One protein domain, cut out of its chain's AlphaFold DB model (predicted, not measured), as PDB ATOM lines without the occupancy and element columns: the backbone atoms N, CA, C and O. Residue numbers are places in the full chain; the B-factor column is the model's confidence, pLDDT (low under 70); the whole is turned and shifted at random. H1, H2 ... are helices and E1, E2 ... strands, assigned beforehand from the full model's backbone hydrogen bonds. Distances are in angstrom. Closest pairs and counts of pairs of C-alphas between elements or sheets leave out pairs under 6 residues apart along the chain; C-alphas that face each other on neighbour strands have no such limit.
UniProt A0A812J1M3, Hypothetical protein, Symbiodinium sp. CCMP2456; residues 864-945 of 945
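Overview. This is residues 864 to 945 of the 945 residues of the protein "Hypothetical protein" of Symbiodinium sp. CCMP2456 (UniProt A0A812J1M3). A long, narrow sheet of three antiparallel strands, E1, E2 and E3, has one helix, H1, packed over one of its faces, with the other face bare of named helices. The helix covers the E1 and E2 side and runs back along the length of the sheet, while the link from E1 to E2 lengthens the domain at one end and the residues before E1 lengthen it at the other. The printed part has 82 residues with three named strands and then one named helix, in the order E1, E2, E3, H1; the sheet's order is E1, E2, E3, and the class is mixed, helices and strands. The whole is loose, with a radius of gyration of the C-alphas of 14.8 A, and elongated, with spans of 47 by 25 by 16 A.

Along the chain. The printed part begins at Ala 864, with its C-alpha at (19.574, -33.380, -50.030). E1 is residues 871 to 879, 27.2 A from first to last C-alpha, and starts at C-alpha 871, (13.814, -22.945, -47.225). E2 is residues 889 to 897, 26.0 A long. E3 is residues 910 to 918, 24.9 A long. H1 is residues 926 to 941, 22.7 A long, and ends at C-alpha 941, (20.226, -16.127, -40.734).

Arrangement. The strands form a meander, each the antiparallel neighbour of the one before, with E1 and E3 as edge strands and E2 as the inner strand. E1 and E2 are a hairpin at 165 degrees between directions; N 875 and O 893 are within hydrogen-bond range at 2.8 A, and so are N 891 and O 877 at 2.8 A. E2 and E3 are a hairpin at 172 degrees, with N 892 and O 915 within range at 2.8 A. The sheet is twisted, its C-alphas lying up to 4.3 A off the best plane. H1 is on the sheet at a height of 6.2 A, over E1 and E2, in two layers, a helix on one face of a sheet. It runs slantwise to the strands, but only just, at 32 degrees to E1 on the local plane. The closest C-alphas of E1 and H1, those of Gly 876 and Met 934, are 4.6 A apart. Those of E2 and H1, Gln 890 and Ala 933, are 5.1 A apart. E3 and H1 are near each other, with 12 pairs of C-alphas within 10 A. In H1 every O i to N i+4 pair is within hydrogen-bond range.

Size, cuts and confidence. The two C-alphas farthest apart, those of Glu 868 and Ser 883, are 48.6 A apart. The printed part has no cut and ends at Leu 945, the chain's last residue. The link from E2 to E3, residues 898 to 909, is long; those from E1 to E2 and from E3 to H1 are short. The mean pLDDT of the printed part is 82.2, and residues 883 to 884 and 942 to 945 are under 70.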
ATOM      1  N   ALA A 864      19.774 -33.849 -48.668       87.88
ATOM      2  CA  ALA A 864      19.574 -33.380 -50.030       87.88
ATOM      3  C   ALA A 864      18.190 -32.723 -50.125       87.88
ATOM      4  O   ALA A 864      17.173 -33.375 -49.892       87.88
ATOM      5  N   ILE A 865      18.172 -31.424 -50.414       85.56
ATOM      6  CA  ILE A 865      16.967 -30.610 -50.588       85.56
ATOM      7  C   ILE A 865      17.100 -29.939 -51.965       85.56
ATOM      8  O   ILE A 865      18.137 -29.311 -52.206       85.56
ATOM      9  N   PRO A 866      16.120 -30.080 -52.880       83.12
ATOM     10  CA  PRO A 866      16.127 -29.377 -54.162       83.12
ATOM     11  C   PRO A 866      16.226 -27.863 -53.961       83.12
ATOM     12  O   PRO A 866      15.600 -27.312 -53.055       83.12
ATOM     13  N   VAL A 867      17.007 -27.175 -54.797       81.31
ATOM     14  CA  VAL A 867      17.282 -25.733 -54.631       81.31
ATOM     15  C   VAL A 867      15.998 -24.905 -54.756       81.31
ATOM     16  O   VAL A 867      15.858 -23.874 -54.108       81.31
ATOM     17  N   GLU A 868      15.039 -25.401 -55.531       82.56
ATOM     18  CA  GLU A 868      13.720 -24.822 -55.780       82.56
ATOM     19  C   GLU A 868      12.784 -24.922 -54.563       82.56
ATOM     20  O   GLU A 868      11.820 -24.169 -54.464       82.56
ATOM     21  N   GLN A 869      13.064 -25.856 -53.646       83.12
ATOM     22  CA  GLN A 869      12.306 -26.099 -52.412       83.12
ATOM     23  C   GLN A 869      13.047 -25.593 -51.163       83.12
ATOM     24  O   GLN A 869      12.462 -25.517 -50.081       83.12
ATOM     25  N   LEU A 870      14.335 -25.249 -51.300       83.31
ATOM     26  CA  LEU A 870      15.217 -24.890 -50.197       83.31
ATOM     27  C   LEU A 870      14.696 -23.671 -49.428       83.31
ATOM     28  O   LEU A 870      14.709 -22.538 -49.905       83.31
ATOM     29  N   THR A 871      14.319 -23.924 -48.183       83.38
ATOM     30  CA  THR A 871      13.814 -22.945 -47.225       83.38
ATOM     31  C   THR A 871      14.731 -22.933 -45.999       83.38
ATOM     32  O   THR A 871      15.411 -23.917 -45.700       83.38
ATOM     33  N   PHE A 872      14.781 -21.821 -45.269       84.25
ATOM     34  CA  PHE A 872      15.571 -21.699 -44.043       84.25
ATOM     35  C   PHE A 872      14.659 -21.422 -42.854       84.25
ATOM     36  O   PHE A 872      13.790 -20.555 -42.924       84.25
ATOM     37  N   VAL A 873      14.900 -22.115 -41.744       83.56
ATOM     38  CA  VAL A 873      14.207 -21.889 -40.472       83.56
ATOM     39  C   VAL A 873      15.208 -21.484 -39.396       83.56
ATOM     40  O   VAL A 873      16.309 -22.033 -39.299       83.56
ATOM     41  N   ALA A 874      14.822 -20.496 -38.593       85.00
ATOM     42  CA  ALA A 874      15.619 -19.945 -37.510       85.00
ATOM     43  C   ALA A 874      14.893 -20.154 -36.179       85.00
ATOM     44  O   ALA A 874      13.824 -19.591 -35.951       85.00
ATOM     45  N   PHE A 875      15.497 -20.943 -35.295       86.06
ATOM     46  CA  PHE A 875      15.045 -21.142 -33.926       86.06
ATOM     47  C   PHE A 875      15.843 -20.224 -32.996       86.06
ATOM     48  O   PHE A 875      17.078 -20.224 -33.026       86.06
ATOM     49  N   GLY A 876      15.138 -19.453 -32.170       86.12
ATOM     50  CA  GLY A 876      15.684 -18.706 -31.042       86.12
ATOM     51  C   GLY A 876      14.943 -19.104 -29.767       86.12
ATOM     52  O   GLY A 876      13.730 -19.287 -29.800       86.12
ATOM     53  N   ASP A 877      15.685 -19.272 -28.680       87.25
ATOM     54  CA  ASP A 877      15.209 -19.724 -27.366       87.25
ATOM     55  C   ASP A 877      16.022 -18.995 -26.283       87.25
ATOM     56  O   ASP A 877      17.223 -18.754 -26.477       87.25
ATOM     57  N   ALA A 878      15.420 -18.624 -25.152       88.44
ATOM     58  CA  ALA A 878      16.157 -18.038 -24.040       88.44
ATOM     59  C   ALA A 878      15.794 -18.591 -22.656       88.44
ATOM     60  O   ALA A 878      14.655 -18.535 -22.198       88.44
ATOM     61  N   SER A 879      16.822 -18.946 -21.880       85.69
ATOM     62  CA  SER A 879      16.662 -19.154 -20.441       85.69
ATOM     63  C   SER A 879      16.787 -17.828 -19.689       85.69
ATOM     64  O   SER A 879      17.774 -17.094 -19.806       85.69
ATOM     65  N   PHE A 880      15.764 -17.497 -18.902       82.44
ATOM     66  CA  PHE A 880      15.741 -16.282 -18.091       82.44
ATOM     67  C   PHE A 880      16.545 -16.436 -16.790       82.44
ATOM     68  O   PHE A 880      16.682 -17.534 -16.244       82.44
ATOM     69  N   ALA A 881      17.057 -15.315 -16.279       80.19
ATOM     70  CA  ALA A 881      17.715 -15.247 -14.982       80.19
ATOM     71  C   ALA A 881      16.826 -15.805 -13.849       80.19
ATOM     72  O   ALA A 881      15.614 -15.604 -13.806       80.19
ATOM     73  N   SER A 882      17.453 -16.486 -12.895       73.50
ATOM     74  CA  SER A 882      16.816 -17.098 -11.726       73.50
ATOM     75  C   SER A 882      17.554 -16.710 -10.444       73.50
ATOM     76  O   SER A 882      18.680 -16.217 -10.489       73.50
ATOM     77  N   SER A 883      16.969 -17.009  -9.281       57.88
ATOM     78  CA  SER A 883      17.612 -16.791  -7.975       57.88
ATOM     79  C   SER A 883      18.964 -17.505  -7.817       57.88
ATOM     80  O   SER A 883      19.790 -17.067  -7.023       57.88
ATOM     81  N   LYS A 884      19.211 -18.578  -8.586       64.75
ATOM     82  CA  LYS A 884      20.487 -19.316  -8.606       64.75
ATOM     83  C   LYS A 884      21.464 -18.828  -9.680       64.75
ATOM     84  O   LYS A 884      22.667 -18.997  -9.518       64.75
ATOM     85  N   ASN A 885      20.971 -18.245 -10.774       71.50
ATOM     86  CA  ASN A 885      21.797 -17.722 -11.861       71.50
ATOM     87  C   ASN A 885      21.218 -16.397 -12.362       71.50
ATOM     88  O   ASN A 885      20.256 -16.383 -13.125       71.50
ATOM     89  N   LEU A 886      21.842 -15.287 -11.968       77.31
ATOM     90  CA  LEU A 886      21.404 -13.924 -12.296       77.31
ATOM     91  C   LEU A 886      21.596 -13.539 -13.780       77.31
ATOM     92  O   LEU A 886      21.378 -12.389 -14.150       77.31
ATOM     93  N   ASN A 887      22.028 -14.473 -14.633       82.94
ATOM     94  CA  ASN A 887      22.315 -14.234 -16.043       82.94
ATOM     95  C   ASN A 887      21.335 -14.995 -16.942       82.94
ATOM     96  O   ASN A 887      21.278 -16.224 -16.899       82.94
ATOM     97  N   SER A 888      20.640 -14.274 -17.821       88.00
ATOM     98  CA  SER A 888      19.883 -14.887 -18.916       88.00
ATOM     99  C   SER A 888      20.826 -15.398 -20.013       88.00
ATOM    100  O   SER A 888      21.864 -14.785 -20.286       88.00
ATOM    101  N   HIS A 889      20.462 -16.498 -20.668       89.38
ATOM    102  CA  HIS A 889      21.199 -17.081 -21.794       89.38
ATOM    103  C   HIS A 889      20.276 -17.231 -23.005       89.38
ATOM    104  O   HIS A 889      19.065 -17.327 -22.853       89.38
ATOM    105  N   GLN A 890      20.862 -17.249 -24.198       89.19
ATOM    106  CA  GLN A 890      20.178 -17.435 -25.476       89.19
ATOM    107  C   GLN A 890      20.767 -18.639 -26.217       89.19
ATOM    108  O   GLN A 890      21.993 -18.801 -26.284       89.19
ATOM    109  N   GLY A 891      19.886 -19.460 -26.776       89.44
ATOM    110  CA  GLY A 891      20.160 -20.477 -27.779       89.44
ATOM    111  C   GLY A 891      19.661 -20.010 -29.146       89.44
ATOM    112  O   GLY A 891      18.606 -19.393 -29.260       89.44
ATOM    113  N   VAL A 892      20.438 -20.289 -30.187       88.62
ATOM    114  CA  VAL A 892      20.069 -20.055 -31.585       88.62
ATOM    115  C   VAL A 892      20.474 -21.274 -32.401       88.62
ATOM    116  O   VAL A 892      21.587 -21.777 -32.228       88.62
ATOM    117  N   LEU A 893      19.606 -21.711 -33.310       89.12
ATOM    118  CA  LEU A 893      19.860 -22.773 -34.282       89.12
ATOM    119  C   LEU A 893      19.229 -22.389 -35.625       89.12
ATOM    120  O   LEU A 893      18.035 -22.109 -35.687       89.12
ATOM    121  N   ILE A 894      20.016 -22.388 -36.700       87.69
ATOM    122  CA  ILE A 894      19.538 -22.167 -38.069       87.69
ATOM    123  C   ILE A 894      19.645 -23.481 -38.840       87.69
ATOM    124  O   ILE A 894      20.705 -24.114 -38.834       87.69
ATOM    125  N   CYS A 895      18.574 -23.863 -39.530       89.19
ATOM    126  CA  CYS A 895      18.510 -25.073 -40.346       89.19
ATOM    127  C   CYS A 895      18.075 -24.755 -41.781       89.19
ATOM    128  O   CYS A 895      17.209 -23.906 -41.994       89.19
ATOM    129  N   ALA A 896      18.615 -25.497 -42.748       88.38
ATOM    130  CA  ALA A 896      17.977 -25.679 -44.048       88.38
ATOM    131  C   ALA A 896      16.862 -26.730 -43.936       88.38
ATOM    132  O   ALA A 896      16.992 -27.714 -43.198       88.38
ATOM    133  N   THR A 897      15.778 -26.508 -44.670       90.50
ATOM    134  CA  THR A 897      14.564 -27.327 -44.721       90.50
ATOM    135  C   THR A 897      13.877 -27.159 -46.081       90.50
ATOM    136  O   THR A 897      14.430 -26.500 -46.963       90.50
ATOM    137  N   ASP A 898      12.704 -27.756 -46.269       87.19
ATOM    138  CA  ASP A 898      11.857 -27.524 -47.441       87.19
ATOM    139  C   ASP A 898      10.524 -26.849 -47.068       87.19
ATOM    140  O   ASP A 898      10.224 -26.590 -45.897       87.19
ATOM    141  N   ASP A 899       9.735 -26.517 -48.087       85.31
ATOM    142  CA  ASP A 899       8.471 -25.784 -47.994       85.31
ATOM    143  C   ASP A 899       7.361 -26.528 -47.228       85.31
ATOM    144  O   ASP A 899       6.361 -25.916 -46.844       85.31
ATOM    145  N   ARG A 900       7.537 -27.824 -46.930       81.56
ATOM    146  CA  ARG A 900       6.601 -28.602 -46.104       81.56
ATOM    147  C   ARG A 900       6.511 -28.077 -44.677       81.56
ATOM    148  O   ARG A 900       5.435 -28.136 -44.084       81.56
ATOM    149  N   LEU A 901       7.601 -27.525 -44.136       80.81
ATOM    150  CA  LEU A 901       7.594 -26.961 -42.783       80.81
ATOM    151  C   LEU A 901       6.625 -25.772 -42.692       80.81
ATOM    152  O   LEU A 901       5.855 -25.655 -41.741       80.81
ATOM    153  N   ASP A 902       6.608 -24.951 -43.740       78.50
ATOM    154  CA  ASP A 902       5.717 -23.802 -43.923       78.50
ATOM    155  C   ASP A 902       4.233 -24.209 -44.067       78.50
ATOM    156  O   ASP A 902       3.333 -23.398 -43.840       78.50
ATOM    157  N   GLN A 903       3.980 -25.474 -44.423       82.38
ATOM    158  CA  GLN A 903       2.660 -26.103 -44.541       82.38
ATOM    159  C   GLN A 903       2.239 -26.846 -43.252       82.38
ATOM    160  O   GLN A 903       1.193 -27.491 -43.235       82.38
ATOM    161  N   ASN A 904       3.023 -26.751 -42.166       82.44
ATOM    162  CA  ASN A 904       2.881 -27.537 -40.928       82.44
ATOM    163  C   ASN A 904       2.960 -29.066 -41.139       82.44
ATOM    164  O   ASN A 904       2.358 -29.837 -40.389       82.44
ATOM    165  N   LEU A 905       3.706 -29.509 -42.152       78.62
ATOM    166  CA  LEU A 905       3.977 -30.919 -42.432       78.62
ATOM    167  C   LEU A 905       5.382 -31.318 -41.952       78.62
ATOM    168  O   LEU A 905       6.242 -30.476 -41.693       78.62
ATOM    169  N   GLU A 906       5.628 -32.626 -41.838       82.75
ATOM    170  CA  GLU A 906       6.950 -33.142 -41.477       82.75
ATOM    171  C   GLU A 906       7.973 -32.853 -42.589       82.75
ATOM    172  O   GLU A 906       7.815 -33.276 -43.742       82.75
ATOM    173  N   ALA A 907       9.036 -32.138 -42.214       84.62
ATOM    174  CA  ALA A 907      10.051 -31.604 -43.112       84.62
ATOM    175  C   ALA A 907      11.475 -31.968 -42.636       84.62
ATOM    176  O   ALA A 907      11.727 -32.064 -41.429       84.62
ATOM    177  N   PRO A 908      12.437 -32.162 -43.555       84.94
ATOM    178  CA  PRO A 908      13.825 -32.443 -43.224       84.94
ATOM    179  C   PRO A 908      14.471 -31.208 -42.593       84.94
ATOM    180  O   PRO A 908      14.322 -30.097 -43.095       84.94
ATOM    181  N   LEU A 909      15.244 -31.400 -41.525       86.88
ATOM    182  CA  LEU A 909      16.042 -30.340 -40.909       86.88
ATOM    183  C   LEU A 909      17.530 -30.664 -41.040       86.88
ATOM    184  O   LEU A 909      17.984 -31.727 -40.616       86.88
ATOM    185  N   SER A 910      18.274 -29.718 -41.609       90.25
ATOM    186  CA  SER A 910      19.728 -29.766 -41.778       90.25
ATOM    187  C   SER A 910      20.367 -28.606 -41.007       90.25
ATOM    188  O   SER A 910      20.345 -27.481 -41.510       90.25
ATOM    189  N   PRO A 911      20.902 -28.827 -39.793       90.75
ATOM    190  CA  PRO A 911      21.569 -27.787 -39.007       90.75
ATOM    191  C   PRO A 911      22.739 -27.146 -39.759       90.75
ATOM    192  O   PRO A 911      23.656 -27.844 -40.179       90.75
ATOM    193  N   LEU A 912      22.724 -25.819 -39.901       88.31
ATOM    194  CA  LEU A 912      23.758 -25.054 -40.612       88.31
ATOM    195  C   LEU A 912      24.686 -24.306 -39.655       88.31
ATOM    196  O   LEU A 912      25.899 -24.275 -39.843       88.31
ATOM    197  N   THR A 913      24.114 -23.670 -38.633       89.25
ATOM    198  CA  THR A 913      24.864 -22.929 -37.616       89.25
ATOM    199  C   THR A 913      24.045 -22.800 -36.340       89.25
ATOM    200  O   THR A 913      22.814 -22.833 -36.364       89.25
ATOM    201  N   TRP A 914      24.726 -22.651 -35.211       92.56
ATOM    202  CA  TRP A 914      24.112 -22.549 -33.895       92.56
ATOM    203  C   TRP A 914      24.992 -21.746 -32.938       92.56
ATOM    204  O   TRP A 914      26.180 -21.519 -33.167       92.56
ATOM    205  N   SER A 915      24.400 -21.298 -31.834       88.44
ATOM    206  CA  SER A 915      25.092 -20.560 -30.781       88.44
ATOM    207  C   SER A 915      24.358 -20.731 -29.457       88.44
ATOM    208  O   SER A 915      23.151 -20.533 -29.400       88.44
ATOM    209  N   SER A 916      25.086 -21.001 -28.372       90.75
ATOM    210  CA  SER A 916      24.569 -20.890 -27.003       90.75
ATOM    211  C   SER A 916      25.462 -19.935 -26.221       90.75
ATOM    212  O   SER A 916      26.666 -20.167 -26.114       90.75
ATOM    213  N   LYS A 917      24.912 -18.801 -25.768       86.50
ATOM    214  CA  LYS A 917      25.686 -17.712 -25.140       86.50
ATOM    215  C   LYS A 917      24.884 -17.007 -24.054       86.50
ATOM    216  O   LYS A 917      23.671 -16.860 -24.158       86.50
ATOM    217  N   LYS A 918      25.578 -16.479 -23.045       88.19
ATOM    218  CA  LYS A 918      25.015 -15.489 -22.115       88.19
ATOM    219  C   LYS A 918      24.510 -14.263 -22.891       88.19
ATOM    220  O   LYS A 918      25.184 -13.791 -23.811       88.19
ATOM    221  N   ILE A 919      23.355 -13.720 -22.509       88.00
ATOM    222  CA  ILE A 919      22.874 -12.434 -23.029       88.00
ATOM    223  C   ILE A 919      23.707 -11.320 -22.361       88.00
ATOM    224  O   ILE A 919      23.781 -11.273 -21.131       88.00
ATOM    225  N   PRO A 920      24.381 -10.436 -23.127       81.44
ATOM    226  CA  PRO A 920      25.328  -9.469 -22.560       81.44
ATOM    227  C   PRO A 920      24.644  -8.322 -21.802       81.44
ATOM    228  O   PRO A 920      25.246  -7.724 -20.915       81.44
ATOM    229  N   ARG A 921      23.390  -8.011 -22.146       80.12
ATOM    230  CA  ARG A 921      22.569  -7.000 -21.471       80.12
ATOM    231  C   ARG A 921      21.723  -7.653 -20.382       80.12
ATOM    232  O   ARG A 921      21.202  -8.747 -20.577       80.12
ATOM    233  N   VAL A 922      21.547  -6.960 -19.256       82.69
ATOM    234  CA  VAL A 922      20.629  -7.400 -18.196       82.69
ATOM    235  C   VAL A 922      19.201  -7.346 -18.729       82.69
ATOM    236  O   VAL A 922      18.724  -6.295 -19.158       82.69
ATOM    237  N   VAL A 923      18.525  -8.488 -18.698       81.44
ATOM    238  CA  VAL A 923      17.156  -8.643 -19.187       81.44
ATOM    239  C   VAL A 923      16.190  -8.611 -18.002       81.44
ATOM    240  O   VAL A 923      16.456  -9.243 -16.984       81.44
ATOM    241  N   ARG A 924      15.068  -7.886 -18.120       83.19
ATOM    242  CA  ARG A 924      14.091  -7.706 -17.024       83.19
ATOM    243  C   ARG A 924      12.876  -8.645 -17.074       83.19
ATOM    244  O   ARG A 924      12.103  -8.663 -16.123       83.19
ATOM    245  N   SER A 925      12.693  -9.413 -18.148       83.12
ATOM    246  CA  SER A 925      11.599 -10.385 -18.296       83.12
ATOM    247  C   SER A 925      12.013 -11.578 -19.165       83.12
ATOM    248  O   SER A 925      12.966 -11.487 -19.942       83.12
ATOM    249  N   THR A 926      11.266 -12.681 -19.065       81.19
ATOM    250  CA  THR A 926      11.376 -13.846 -19.961       81.19
ATOM    251  C   THR A 926      11.193 -13.438 -21.421       81.19
ATOM    252  O   THR A 926      12.064 -13.699 -22.242       81.19
ATOM    253  N   LEU A 927      10.125 -12.694 -21.731       80.44
ATOM    254  CA  LEU A 927       9.825 -12.226 -23.086       80.44
ATOM    255  C   LEU A 927      10.958 -11.391 -23.695       80.44
ATOM    256  O   LEU A 927      11.290 -11.558 -24.864       80.44
ATOM    257  N   SER A 928      11.582 -10.502 -22.918       78.94
ATOM    258  CA  SER A 928      12.726  -9.739 -23.416       78.94
ATOM    259  C   SER A 928      13.946 -10.630 -23.681       78.94
ATOM    260  O   SER A 928      14.770 -10.266 -24.515       78.94
ATOM    261  N   ALA A 929      14.082 -11.780 -23.010       81.00
ATOM    262  CA  ALA A 929      15.174 -12.722 -23.258       81.00
ATOM    263  C   ALA A 929      14.940 -13.462 -24.582       81.00
ATOM    264  O   ALA A 929      15.835 -13.486 -25.425       81.00
ATOM    265  N   GLU A 930      13.713 -13.947 -24.795       84.44
ATOM    266  CA  GLU A 930      13.272 -14.561 -26.056       84.44
ATOM    267  C   GLU A 930      13.415 -13.593 -27.234       84.44
ATOM    268  O   GLU A 930      13.945 -13.949 -28.282       84.44
ATOM    269  N   ALA A 931      13.036 -12.323 -27.054       82.69
ATOM    270  CA  ALA A 931      13.207 -11.293 -28.077       82.69
ATOM    271  C   ALA A 931      14.688 -11.062 -28.440       82.69
ATOM    272  O   ALA A 931      15.003 -10.873 -29.617       82.69
ATOM    273  N   TYR A 932      15.612 -11.123 -27.468       84.56
ATOM    274  CA  TYR A 932      17.053 -11.087 -27.751       84.56
ATOM    275  C   TYR A 932      17.517 -12.331 -28.524       84.56
ATOM    276  O   TYR A 932      18.268 -12.178 -29.487       84.56
ATOM    277  N   ALA A 933      17.055 -13.531 -28.156       81.31
ATOM    278  CA  ALA A 933      17.402 -14.765 -28.861       81.31
ATOM    279  C   ALA A 933      16.864 -14.785 -30.303       81.31
ATOM    280  O   ALA A 933      17.612 -15.081 -31.233       81.31
ATOM    281  N   MET A 934      15.611 -14.376 -30.517       83.31
ATOM    282  CA  MET A 934      15.009 -14.260 -31.850       83.31
ATOM    283  C   MET A 934      15.678 -13.179 -32.702       83.31
ATOM    284  O   MET A 934      15.992 -13.429 -33.864       83.31
ATOM    285  N   SER A 935      15.991 -12.009 -32.132       81.94
ATOM    286  CA  SER A 935      16.808 -10.993 -32.813       81.94
ATOM    287  C   SER A 935      18.172 -11.563 -33.220       81.94
ATOM    288  O   SER A 935      18.604 -11.375 -34.356       81.94
ATOM    289  N   LYS A 936      18.822 -12.337 -32.338       80.06
ATOM    290  CA  LYS A 936      20.101 -12.995 -32.627       80.06
ATOM    291  C   LYS A 936      19.987 -14.095 -33.689       80.06
ATOM    292  O   LYS A 936      20.954 -14.299 -34.424       80.06
ATOM    293  N   ALA A 937      18.846 -14.774 -33.778       77.94
ATOM    294  CA  ALA A 937      18.552 -15.772 -34.800       77.94
ATOM    295  C   ALA A 937      18.361 -15.132 -36.184       77.94
ATOM    296  O   ALA A 937      18.989 -15.572 -37.146       77.94
ATOM    297  N   VAL A 938      17.600 -14.036 -36.272       78.06
ATOM    298  CA  VAL A 938      17.434 -13.253 -37.513       78.06
ATOM    299  C   VAL A 938      18.771 -12.667 -37.983       78.06
ATOM    300  O   VAL A 938      19.136 -12.836 -39.144       78.06
ATOM    301  N   ASP A 939      19.552 -12.077 -37.073       77.31
ATOM    302  CA  ASP A 939      20.928 -11.611 -37.317       77.31
ATOM    303  C   ASP A 939      21.860 -12.688 -37.894       77.31
ATOM    304  O   ASP A 939      22.840 -12.364 -38.565       77.31
ATOM    305  N   LEU A 940      21.666 -13.948 -37.490       72.19
ATOM    306  CA  LEU A 940      22.537 -15.061 -37.861       72.19
ATOM    307  C   LEU A 940      22.105 -15.662 -39.202       72.19
ATOM    308  O   LEU A 940      22.962 -15.953 -40.031       72.19
ATOM    309  N   LEU A 941      20.794 -15.764 -39.437       75.19
ATOM    310  CA  LEU A 941      20.226 -16.127 -40.734       75.19
ATOM    311  C   LEU A 941      20.613 -15.104 -41.816       75.19
ATOM    312  O   LEU A 941      21.119 -15.492 -42.862       75.19
ATOM    313  N   GLY A 942      20.488 -13.804 -41.533       64.38
ATOM    314  CA  GLY A 942      20.867 -12.715 -42.446       64.38
ATOM    315  C   GLY A 942      22.377 -12.538 -42.689       64.38
ATOM    316  O   GLY A 942      22.776 -11.532 -43.263       64.38
ATOM    317  N   ARG A 943      23.219 -13.465 -42.208       64.25
ATOM    318  CA  ARG A 943      24.646 -13.590 -42.574       64.25
ATOM    319  C   ARG A 943      24.945 -14.834 -43.412       64.25
ATOM    320  O   ARG A 943      26.060 -14.959 -43.910       64.25
ATOM    321  N   LEU A 944      24.015 -15.789 -43.455       61.78
ATOM    322  CA  LEU A 944      24.102 -16.994 -44.284       61.78
ATOM    323  C   LEU A 944      23.488 -16.773 -45.671       61.78
ATOM    324  O   LEU A 944      23.892 -17.442 -46.619       61.78
ATOM    325  N   LEU A 945      22.512 -15.864 -45.741       53.47
ATOM    326  CA  LEU A 945      21.884 -15.334 -46.950       53.47
ATOM    327  C   LEU A 945      22.663 -14.110 -47.455       53.47
ATOM    328  O   LEU A 945      22.830 -14.016 -48.689       53.47
TER     329      LEU A 945